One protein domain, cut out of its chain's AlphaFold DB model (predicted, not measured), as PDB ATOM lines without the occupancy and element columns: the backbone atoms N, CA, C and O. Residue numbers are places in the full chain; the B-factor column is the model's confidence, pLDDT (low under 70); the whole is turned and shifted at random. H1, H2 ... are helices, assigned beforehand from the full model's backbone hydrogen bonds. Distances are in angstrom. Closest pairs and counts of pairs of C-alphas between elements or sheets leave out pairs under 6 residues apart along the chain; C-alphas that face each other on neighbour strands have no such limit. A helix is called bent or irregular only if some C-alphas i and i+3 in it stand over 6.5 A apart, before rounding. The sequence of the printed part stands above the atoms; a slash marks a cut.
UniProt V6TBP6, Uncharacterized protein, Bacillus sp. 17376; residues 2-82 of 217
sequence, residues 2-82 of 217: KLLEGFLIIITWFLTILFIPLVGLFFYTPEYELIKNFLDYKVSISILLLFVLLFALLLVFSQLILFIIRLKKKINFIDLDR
ATOM      1  N   LYS A   2     149.865 211.275 102.480       56.66
ATOM      2  CA  LYS A   2     150.169 212.216 103.588       56.66
ATOM      3  C   LYS A   2     148.923 212.665 104.367       56.66
ATOM      4  O   LYS A   2     148.968 212.771 105.580       56.66
ATOM      5  N   LEU A   3     147.795 212.840 103.670       58.41
ATOM      6  CA  LEU A   3     146.500 213.145 104.292       58.41
ATOM      7  C   LEU A   3     145.983 212.035 105.214       58.41
ATOM      8  O   LEU A   3     145.389 212.342 106.233       58.41
ATOM      9  N   LEU A   4     146.217 210.762 104.886       60.75
ATOM     10  CA  LEU A   4     145.659 209.629 105.634       60.75
ATOM     11  C   LEU A   4     146.541 209.273 106.842       60.75
ATOM     12  O   LEU A   4     146.024 208.984 107.915       60.75
ATOM     13  N   GLU A   5     147.865 209.396 106.698       65.75
ATOM     14  CA  GLU A   5     148.799 209.388 107.836       65.75
ATOM     15  C   GLU A   5     148.572 210.586 108.761       65.75
ATOM     16  O   GLU A   5     148.502 210.413 109.975       65.75
ATOM     17  N   GLY A   6     148.375 211.782 108.197       76.25
ATOM     18  CA  GLY A   6     148.003 212.968 108.964       76.25
ATOM     19  C   GLY A   6     146.692 212.765 109.718       76.25
ATOM     20  O   GLY A   6     146.620 213.050 110.905       76.25
ATOM     21  N   PHE A   7     145.682 212.187 109.067       72.12
ATOM     22  CA  PHE A   7     144.387 211.911 109.683       72.12
ATOM     23  C   PHE A   7     144.478 210.903 110.836       72.12
ATOM     24  O   PHE A   7     143.872 211.119 111.881       72.12
ATOM     25  N   LEU A   8     145.284 209.845 110.696       68.94
ATOM     26  CA  LEU A   8     145.516 208.872 111.770       68.94
ATOM     27  C   LEU A   8     146.233 209.488 112.975       68.94
ATOM     28  O   LEU A   8     145.847 209.208 114.106       68.94
ATOM     29  N   ILE A   9     147.230 210.347 112.740       78.31
ATOM     30  CA  ILE A   9     147.933 211.085 113.801       78.31
ATOM     31  C   ILE A   9     146.975 212.059 114.496       78.31
ATOM     32  O   ILE A   9     146.958 212.149 115.721       78.31
ATOM     33  N   ILE A  10     146.143 212.763 113.729       79.56
ATOM     34  CA  ILE A  10     145.131 213.670 114.279       79.56
ATOM     35  C   ILE A  10     144.132 212.889 115.134       79.56
ATOM     36  O   ILE A  10     143.820 213.337 116.229       79.56
ATOM     37  N   ILE A  11     143.682 211.708 114.700       79.69
ATOM     38  CA  ILE A  11     142.767 210.857 115.474       79.69
ATOM     39  C   ILE A  11     143.395 210.386 116.785       79.69
ATOM     40  O   ILE A  11     142.724 210.431 117.814       79.69
ATOM     41  N   THR A  12     144.656 209.947 116.791       74.69
ATOM     42  CA  THR A  12     145.310 209.509 118.035       74.69
ATOM     43  C   THR A  12     145.508 210.664 119.009       74.69
ATOM     44  O   THR A  12     145.202 210.517 120.193       74.69
ATOM     45  N   TRP A  13     145.936 211.835 118.532       80.19
ATOM     46  CA  TRP A  13     146.027 213.028 119.378       80.19
ATOM     47  C   TRP A  13     144.658 213.488 119.873       80.19
ATOM     48  O   TRP A  13     144.511 213.783 121.055       80.19
ATOM     49  N   PHE A  14     143.644 213.476 119.009       78.38
ATOM     50  CA  PHE A  14     142.274 213.836 119.360       78.38
ATOM     51  C   PHE A  14     141.696 212.895 120.417       78.38
ATOM     52  O   PHE A  14     141.149 213.371 121.405       78.38
ATOM     53  N   LEU A  15     141.891 211.578 120.282       75.88
ATOM     54  CA  LEU A  15     141.502 210.589 121.292       75.88
ATOM     55  C   LEU A  15     142.215 210.826 122.625       75.88
ATOM     56  O   LEU A  15     141.571 210.775 123.665       75.88
ATOM     57  N   THR A  16     143.511 211.140 122.605       74.56
ATOM     58  CA  THR A  16     144.291 211.407 123.827       74.56
ATOM     59  C   THR A  16     143.826 212.696 124.517       74.56
ATOM     60  O   THR A  16     143.649 212.722 125.734       74.56
ATOM     61  N   ILE A  17     143.561 213.748 123.737       75.94
ATOM     62  CA  ILE A  17     143.055 215.041 124.219       75.94
ATOM     63  C   ILE A  17     141.616 214.929 124.719       75.94
ATOM     64  O   ILE A  17     141.280 215.625 125.663       75.94
ATOM     65  N   LEU A  18     140.779 214.066 124.133       70.50
ATOM     66  CA  LEU A  18     139.432 213.777 124.638       70.50
ATOM     67  C   LEU A  18     139.465 212.941 125.913       70.50
ATOM     68  O   LEU A  18     138.635 213.154 126.790       70.50
ATOM     69  N   PHE A  19     140.426 212.024 126.038       78.44
ATOM     70  CA  PHE A  19     140.529 211.120 127.180       78.44
ATOM     71  C   PHE A  19     140.788 211.870 128.494       78.44
ATOM     72  O   PHE A  19     140.163 211.565 129.503       78.44
ATOM     73  N   ILE A  20     141.646 212.893 128.486       72.12
ATOM     74  CA  ILE A  20     142.011 213.671 129.685       72.12
ATOM     75  C   ILE A  20     140.806 214.403 130.331       72.12
ATOM     76  O   ILE A  20     140.571 214.202 131.523       72.12
ATOM     77  N   PRO A  21     140.008 215.216 129.610       65.31
ATOM     78  CA  PRO A  21     138.822 215.867 130.152       65.31
ATOM     79  C   PRO A  21     137.669 214.890 130.389       65.31
ATOM     80  O   PRO A  21     136.917 215.130 131.322       65.31
ATOM     81  N   LEU A  22     137.539 213.784 129.637       64.88
ATOM     82  CA  LEU A  22     136.560 212.731 129.958       64.88
ATOM     83  C   LEU A  22     136.866 212.079 131.307       64.88
ATOM     84  O   LEU A  22     135.960 211.919 132.118       64.88
ATOM     85  N   VAL A  23     138.136 211.755 131.565       68.19
ATOM     86  CA  VAL A  23     138.593 211.233 132.859       68.19
ATOM     87  C   VAL A  23     138.397 212.290 133.951       68.19
ATOM     88  O   VAL A  23     137.879 211.970 135.014       68.19
ATOM     89  N   GLY A  24     138.723 213.559 133.688       67.00
ATOM     90  CA  GLY A  24     138.517 214.661 134.635       67.00
ATOM     91  C   GLY A  24     137.044 214.925 134.989       67.00
ATOM     92  O   GLY A  24     136.716 215.054 136.166       67.00
ATOM     93  N   LEU A  25     136.146 214.952 133.997       58.66
ATOM     94  CA  LEU A  25     134.692 215.094 134.184       58.66
ATOM     95  C   LEU A  25     134.118 213.940 135.007       58.66
ATOM     96  O   LEU A  25     133.311 214.173 135.910       58.66
ATOM     97  N   PHE A  26     134.601 212.721 134.759       57.69
ATOM     98  CA  PHE A  26     134.231 211.523 135.510       57.69
ATOM     99  C   PHE A  26     134.458 211.647 137.021       57.69
ATOM    100  O   PHE A  26     133.686 211.093 137.800       57.69
ATOM    101  N   PHE A  27     135.500 212.367 137.443       59.03
ATOM    102  CA  PHE A  27     135.830 212.528 138.861       59.03
ATOM    103  C   PHE A  27     135.119 213.708 139.542       59.03
ATOM    104  O   PHE A  27     135.038 213.717 140.769       59.03
ATOM    105  N   TYR A  28     134.596 214.686 138.791       58.34
ATOM    106  CA  TYR A  28     134.169 215.976 139.358       58.34
ATOM    107  C   TYR A  28     132.681 216.329 139.220       58.34
ATOM    108  O   TYR A  28     132.252 217.294 139.853       58.34
ATOM    109  N   THR A  29     131.873 215.585 138.454       59.28
ATOM    110  CA  THR A  29     130.448 215.935 138.255       59.28
ATOM    111  C   THR A  29     129.480 214.949 138.940       59.28
ATOM    112  O   THR A  29     129.488 213.765 138.610       59.28
ATOM    113  N   PRO A  30     128.624 215.408 139.885       62.94
ATOM    114  CA  PRO A  30     127.710 214.551 140.658       62.94
ATOM    115  C   PRO A  30     126.534 213.978 139.844       62.94
ATOM    116  O   PRO A  30     125.933 212.994 140.255       62.94
ATOM    117  N   GLU A  31     126.239 214.538 138.668       60.75
ATOM    118  CA  GLU A  31     125.153 214.099 137.770       60.75
ATOM    119  C   GLU A  31     125.446 212.771 137.044       60.75
ATOM    120  O   GLU A  31     124.568 212.194 136.406       60.75
ATOM    121  N   TYR A  32     126.663 212.237 137.180       60.22
ATOM    122  CA  TYR A  32     127.059 210.954 136.600       60.22
ATOM    123  C   TYR A  32     126.871 209.769 137.553       60.22
ATOM    124  O   TYR A  32     127.572 208.772 137.412       60.22
ATOM    125  N   GLU A  33     125.922 209.813 138.493       63.06
ATOM    126  CA  GLU A  33     125.614 208.683 139.391       63.06
ATOM    127  C   GLU A  33     125.415 207.354 138.642       63.06
ATOM    128  O   GLU A  33     125.875 206.313 139.099       63.06
ATOM    129  N   LEU A  34     124.820 207.381 137.445       60.31
ATOM    130  CA  LEU A  34     124.672 206.206 136.577       60.31
ATOM    131  C   LEU A  34     126.014 205.626 136.113       60.31
ATOM    132  O   LEU A  34     126.194 204.409 136.107       60.31
ATOM    133  N   ILE A  35     126.965 206.485 135.742       55.78
ATOM    134  CA  ILE A  35     128.282 206.046 135.277       55.78
ATOM    135  C   ILE A  35     129.211 205.743 136.458       55.78
ATOM    136  O   ILE A  35     130.020 204.825 136.383       55.78
ATOM    137  N   LYS A  36     129.037 206.437 137.585       58.50
ATOM    138  CA  LYS A  36     129.668 206.117 138.862       58.50
ATOM    139  C   LYS A  36     129.229 204.740 139.352       58.50
ATOM    140  O   LYS A  36     130.090 203.943 139.667       58.50
ATOM    141  N   ASN A  37     127.941 204.398 139.278       67.12
ATOM    142  CA  ASN A  37     127.440 203.045 139.560       67.12
ATOM    143  C   ASN A  37     127.989 201.993 138.579       67.12
ATOM    144  O   ASN A  37     128.190 200.841 138.958       67.12
ATOM    145  N   PHE A  38     128.246 202.375 137.322       62.06
ATOM    146  CA  PHE A  38     128.872 201.504 136.324       62.06
ATOM    147  C   PHE A  38     130.383 201.308 136.563       62.06
ATOM    148  O   PHE A  38     130.898 200.222 136.314       62.06
ATOM    149  N   LEU A  39     131.091 202.324 137.067       57.84
ATOM    150  CA  LEU A  39     132.507 202.243 137.456       57.84
ATOM    151  C   LEU A  39     132.729 201.607 138.834       57.84
ATOM    152  O   LEU A  39     133.713 200.899 139.020       57.84
ATOM    153  N   ASP A  40     131.820 201.845 139.781       62.53
ATOM    154  CA  ASP A  40     131.771 201.200 141.099       62.53
ATOM    155  C   ASP A  40     131.304 199.743 140.983       62.53
ATOM    156  O   ASP A  40     131.423 198.957 141.930       62.53
ATOM    157  N   TYR A  41     130.815 199.346 139.800       70.81
ATOM    158  CA  TYR A  41     130.689 197.945 139.455       70.81
ATOM    159  C   TYR A  41     132.072 197.316 139.598       70.81
ATOM    160  O   TYR A  41     133.029 197.741 138.954       70.81
ATOM    161  N   LYS A  42     132.196 196.305 140.467       74.19
ATOM    162  CA  LYS A  42     133.450 195.574 140.684       74.19
ATOM    163  C   LYS A  42     133.823 194.809 139.416       74.19
ATOM    164  O   LYS A  42     133.605 193.603 139.311       74.19
ATOM    165  N   VAL A  43     134.379 195.512 138.438       74.06
ATOM    166  CA  VAL A  43     134.972 194.910 137.257       74.06
ATOM    167  C   VAL A  43     136.192 194.151 137.749       74.06
ATOM    168  O   VAL A  43     137.132 194.726 138.296       74.06
ATOM    169  N   SER A  44     136.157 192.831 137.599       81.88
ATOM    170  CA  SER A  44     137.320 192.009 137.905       81.88
ATOM    171  C   SER A  44     138.512 192.504 137.085       81.88
ATOM    172  O   SER A  44     138.384 192.728 135.879       81.88
ATOM    173  N   ILE A  45     139.682 192.634 137.716       73.25
ATOM    174  CA  ILE A  45     140.946 193.030 137.066       73.25
ATOM    175  C   ILE A  45     141.206 192.190 135.800       73.25
ATOM    176  O   ILE A  45     141.722 192.696 134.805       73.25
ATOM    177  N   SER A  46     140.771 190.926 135.798       74.44
ATOM    178  CA  SER A  46     140.847 190.020 134.647       74.44
ATOM    179  C   SER A  46     140.115 190.540 133.401       74.44
ATOM    180  O   SER A  46     140.609 190.365 132.292       74.44
ATOM    181  N   ILE A  47     138.962 191.200 133.564       81.12
ATOM    182  CA  ILE A  47     138.180 191.765 132.451       81.12
ATOM    183  C   ILE A  47     138.902 192.983 131.867       81.12
ATOM    184  O   ILE A  47     138.986 193.129 130.650       81.12
ATOM    185  N   LEU A  48     139.478 193.836 132.718       76.75
ATOM    186  CA  LEU A  48     140.227 195.011 132.267       76.75
ATOM    187  C   LEU A  48     141.489 194.600 131.494       76.75
ATOM    188  O   LEU A  48     141.751 195.127 130.414       76.75
ATOM    189  N   LEU A  49     142.217 193.595 131.991       74.12
ATOM    190  CA  LEU A  49     143.349 192.999 131.276       74.12
ATOM    191  C   LEU A  49     142.941 192.419 129.915       74.12
ATOM    192  O   LEU A  49     143.677 192.584 128.944       74.12
ATOM    193  N   LEU A  50     141.763 191.794 129.817       87.44
ATOM    194  CA  LEU A  50     141.242 191.279 128.549       87.44
ATOM    195  C   LEU A  50     140.995 192.402 127.532       87.44
ATOM    196  O   LEU A  50     141.379 192.260 126.373       87.44
ATOM    197  N   PHE A  51     140.406 193.528 127.948       82.56
ATOM    198  CA  PHE A  51     140.202 194.680 127.062       82.56
ATOM    199  C   PHE A  51     141.520 195.291 126.590       82.56
ATOM    200  O   PHE A  51     141.659 195.596 125.406       82.56
ATOM    201  N   VAL A  52     142.500 195.428 127.487       82.44
ATOM    202  CA  VAL A  52     143.841 195.915 127.130       82.44
ATOM    203  C   VAL A  52     144.502 194.979 126.118       82.44
ATOM    204  O   VAL A  52     145.050 195.447 125.119       82.44
ATOM    205  N   LEU A  53     144.404 193.663 126.325       86.62
ATOM    206  CA  LEU A  53     144.933 192.663 125.399       86.62
ATOM    207  C   LEU A  53     144.240 192.737 124.030       86.62
ATOM    208  O   LEU A  53     144.912 192.742 123.001       86.62
ATOM    209  N   LEU A  54     142.910 192.846 124.009       90.88
ATOM    210  CA  LEU A  54     142.133 192.952 122.776       90.88
ATOM    211  C   LEU A  54     142.465 194.239 122.012       90.88
ATOM    212  O   LEU A  54     142.639 194.208 120.795       90.88
ATOM    213  N   PHE A  55     142.635 195.355 122.720       87.12
ATOM    214  CA  PHE A  55     143.054 196.621 122.126       87.12
ATOM    215  C   PHE A  55     144.476 196.550 121.557       87.12
ATOM    216  O   PHE A  55     144.707 196.972 120.423       87.12
ATOM    217  N   ALA A  56     145.424 195.955 122.287       81.94
ATOM    218  CA  ALA A  56     146.779 195.732 121.788       81.94
ATOM    219  C   ALA A  56     146.776 194.865 120.516       81.94
ATOM    220  O   ALA A  56     147.473 195.178 119.549       81.94
ATOM    221  N   LEU A  57     145.941 193.823 120.477       87.00
ATOM    222  CA  LEU A  57     145.804 192.939 119.321       87.00
ATOM    223  C   LEU A  57     145.213 193.678 118.110       87.00
ATOM    224  O   LEU A  57     145.717 193.524 116.998       87.00
ATOM    225  N   LEU A  58     144.218 194.548 118.322       89.44
ATOM    226  CA  LEU A  58     143.670 195.419 117.275       89.44
ATOM    227  C   LEU A  58     144.719 196.388 116.713       89.44
ATOM    228  O   LEU A  58     144.776 196.583 115.496       89.44
ATOM    229  N   LEU A  59     145.573 196.968 117.561       85.38
ATOM    230  CA  LEU A  59     146.656 197.848 117.110       85.38
ATOM    231  C   LEU A  59     147.678 197.100 116.249       85.38
ATOM    232  O   LEU A  59     148.044 197.585 115.178       85.38
ATOM    233  N   VAL A  60     148.100 195.907 116.677       87.25
ATOM    234  CA  VAL A  60     149.010 195.058 115.891       87.25
ATOM    235  C   VAL A  60     148.369 194.684 114.555       87.25
ATOM    236  O   VAL A  60     149.002 194.818 113.508       87.25
ATOM    237  N   PHE A  61     147.095 194.285 114.561       88.12
ATOM    238  CA  PHE A  61     146.369 193.935 113.342       88.12
ATOM    239  C   PHE A  61     146.253 195.121 112.374       88.12
ATOM    240  O   PHE A  61     146.489 194.968 111.177       88.12
ATOM    241  N   SER A  62     145.980 196.323 112.885       87.50
ATOM    242  CA  SER A  62     145.956 197.556 112.090       87.50
ATOM    243  C   SER A  62     147.309 197.840 111.425       87.50
ATOM    244  O   SER A  62     147.374 198.107 110.222       87.50
ATOM    245  N   GLN A  63     148.413 197.701 112.169       88.75
ATOM    246  CA  GLN A  63     149.755 197.864 111.603       88.75
ATOM    247  C   GLN A  63     150.070 196.809 110.534       88.75
ATOM    248  O   GLN A  63     150.648 197.150 109.498       88.75
ATOM    249  N   LEU A  64     149.645 195.557 110.735       88.88
ATOM    250  CA  LEU A  64     149.795 194.491 109.741       88.88
ATOM    251  C   LEU A  64     149.016 194.794 108.455       88.88
ATOM    252  O   LEU A  64     149.575 194.661 107.367       88.88
ATOM    253  N   ILE A  65     147.770 195.265 108.550       89.50
ATOM    254  CA  ILE A  65     146.981 195.669 107.374       89.50
ATOM    255  C   ILE A  65     147.691 196.798 106.618       89.50
ATOM    256  O   ILE A  65     147.866 196.708 105.401       89.50
ATOM    257  N   LEU A  66     148.151 197.842 107.315       88.00
ATOM    258  CA  LEU A  66     148.878 198.946 106.682       88.00
ATOM    259  C   LEU A  66     150.155 198.468 105.983       88.00
ATOM    260  O   LEU A  66     150.465 198.918 104.877       88.00
ATOM    261  N   PHE A  67     150.881 197.538 106.601       85.50
ATOM    262  CA  PHE A  67     152.060 196.924 106.007       85.50
ATOM    263  C   PHE A  67     151.718 196.146 104.730       85.50
ATOM    264  O   PHE A  67     152.357 196.360 103.699       85.50
ATOM    265  N   ILE A  68     150.662 195.326 104.749       86.12
ATOM    266  CA  ILE A  68     150.184 194.580 103.574       86.12
ATOM    267  C   ILE A  68     149.780 195.535 102.441       86.12
ATOM    268  O   ILE A  68     150.155 195.318 101.289       86.12
ATOM    269  N   ILE A  69     149.070 196.626 102.749       84.44
ATOM    270  CA  ILE A  69     148.682 197.640 101.754       84.44
ATOM    271  C   ILE A  69     149.923 198.283 101.122       84.44
ATOM    272  O   ILE A  69     149.994 198.429  99.899       84.44
ATOM    273  N   ARG A  70     150.925 198.646 101.937       81.62
ATOM    274  CA  ARG A  70     152.192 199.214 101.451       81.62
ATOM    275  C   ARG A  70     152.946 198.228 100.558       81.62
ATOM    276  O   ARG A  70     153.439 198.636  99.508       81.62
ATOM    277  N   LEU A  71     152.991 196.947 100.931       80.00
ATOM    278  CA  LEU A  71     153.599 195.898 100.110       80.00
ATOM    279  C   LEU A  71     152.883 195.742  98.768       80.00
ATOM    280  O   LEU A  71     153.538 195.788  97.731       80.00
ATOM    281  N   LYS A  72     151.548 195.642  98.767       83.62
ATOM    282  CA  LYS A  72     150.759 195.511  97.535       83.62
ATOM    283  C   LYS A  72     150.991 196.685  96.582       83.62
ATOM    284  O   LYS A  72     151.130 196.488  95.380       83.62
ATOM    285  N   LYS A  73     151.077 197.905  97.119       78.75
ATOM    286  CA  LYS A  73     151.361 199.105  96.324       78.75
ATOM    287  C   LYS A  73     152.772 199.080  95.727       78.75
ATOM    288  O   LYS A  73     152.936 199.428  94.565       78.75
ATOM    289  N   LYS A  74     153.776 198.657  96.504       79.19
ATOM    290  CA  LYS A  74     155.158 198.525  96.024       79.19
ATOM    291  C   LYS A  74     155.273 197.499  94.892       79.19
ATOM    292  O   LYS A  74     155.985 197.759  93.934       79.19
ATOM    293  N   ILE A  75     154.565 196.373  95.003       79.00
ATOM    294  CA  ILE A  75     154.521 195.341  93.955       79.00
ATOM    295  C   ILE A  75     153.935 195.923  92.662       79.00
ATOM    296  O   ILE A  75     154.550 195.788  91.616       79.00
ATOM    297  N   ASN A  76     152.835 196.677  92.755       87.50
ATOM    298  CA  ASN A  76     152.213 197.306  91.585       87.50
ATOM    299  C   ASN A  76     153.174 198.263  90.844       87.50
ATOM    300  O   ASN A  76     153.289 198.196  89.628       87.50
ATOM    301  N   PHE A  77     153.940 199.095  91.560       90.06
ATOM    302  CA  PHE A  77     154.930 199.968  90.908       90.06
ATOM    303  C   PHE A  77     156.051 199.203  90.198       90.06
ATOM    304  O   PHE A  77     156.500 199.624  89.140       90.06
ATOM    305  N   ILE A  78     156.486 198.073  90.760       91.81
ATOM    306  CA  ILE A  78     157.494 197.215  90.127       91.81
ATOM    307  C   ILE A  78     156.952 196.612  88.825       91.81
ATOM    308  O   ILE A  78     157.687 196.525  87.843       91.81
ATOM    309  N   ASP A  79     155.682 196.206  88.813       93.44
ATOM    310  CA  ASP A  79     155.043 195.648  87.621       93.44
ATOM    311  C   ASP A  79     154.873 196.708  86.522       93.44
ATOM    312  O   ASP A  79     155.150 196.418  85.358       93.44
ATOM    313  N   LEU A  80     154.517 197.945  86.894       94.75
ATOM    314  CA  LEU A  80     154.456 199.080  85.966       94.75
ATOM    315  C   LEU A  80     155.829 199.381  85.352       94.75
ATOM    316  O   LEU A  80     155.959 199.408  84.133       94.75
ATOM    317  N   ASP A  81     156.877 199.526  86.165       96.69
ATOM    318  CA  ASP A  81     158.226 199.809  85.655       96.69
ATOM    319  C   ASP A  81     158.767 198.664  84.780       96.69
ATOM    320  O   ASP A  81     159.480 198.888  83.799       96.69
ATOM    321  N   ARG A  82     158.406 197.413  85.096       96.69
ATOM    322  CA  ARG A  82     158.697 196.258  84.237       96.69
ATOM    323  C   ARG A  82     158.001 196.388  82.879       96.69
ATOM    324  O   ARG A  82     158.633 196.089  81.867       96.69
TER     325      ARG A  82
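AT A GLANCE: This is residues 2 to 82 of the 217 residues of an uncharacterized protein of Bacillus sp. 17376 (UniProt V6TBP6). The model is a long, narrow, open U: two long helices, H1 and H3, form its arms, and the short helix H2 crosses between them at one end. H3 runs back past the beginning of H1, and the space between the two arms is empty. The printed part has 81 residues with three named helices, in the order H1, H2, H3, and no named strand; the class is all helix. The whole is extended, with a radius of gyration of the C-alphas of 20.1 A and spans of 66 by 28 by 14 A.

IN THESE COORDINATES: H1 holds residues 2 to 28 and is 39.4 A long from first to last C-alpha, from C-alpha 2 at (150.169, 212.216, 103.588) to C-alpha 28 at (134.169, 215.976, 139.358). H2 holds residues 30 to 39, 13.6 A, and is irregular: C-alphas 31 and 34 are 8.0 A apart. H3, the longest helix, holds residues 45 to 82, 55.8 A, and ends with C-alpha 82 at (158.697, 196.258, 84.237).

HOW THE PARTS SIT: H1 and H2 are close but not clearly touching; their closest C-alphas, those of Phe 26 and Tyr 32, are 7.3 A apart. Their lines are only just about perpendicular, at 72 degrees. H1 and H3 are apart, and so are H2 and H3. In H3 every O i to N i+4 pair is within hydrogen-bond range; in H1 22 of 23 are, and in H2 4 of 6.

THE WHOLE: The C-alphas of Pro 30 and Arg 82, the two farthest apart, are 66.9 A from each other. The printed part has no cut, and both links are tight, with 1 residue between H1 and H2 and 5 between H2 and H3. Residues 2 to 25, 28 to 34 and 40 to 82 stand free. The mean pLDDT of the printed part is 76.0; residues 2 to 5, residue 8 and residues 21 to 40 are under 70.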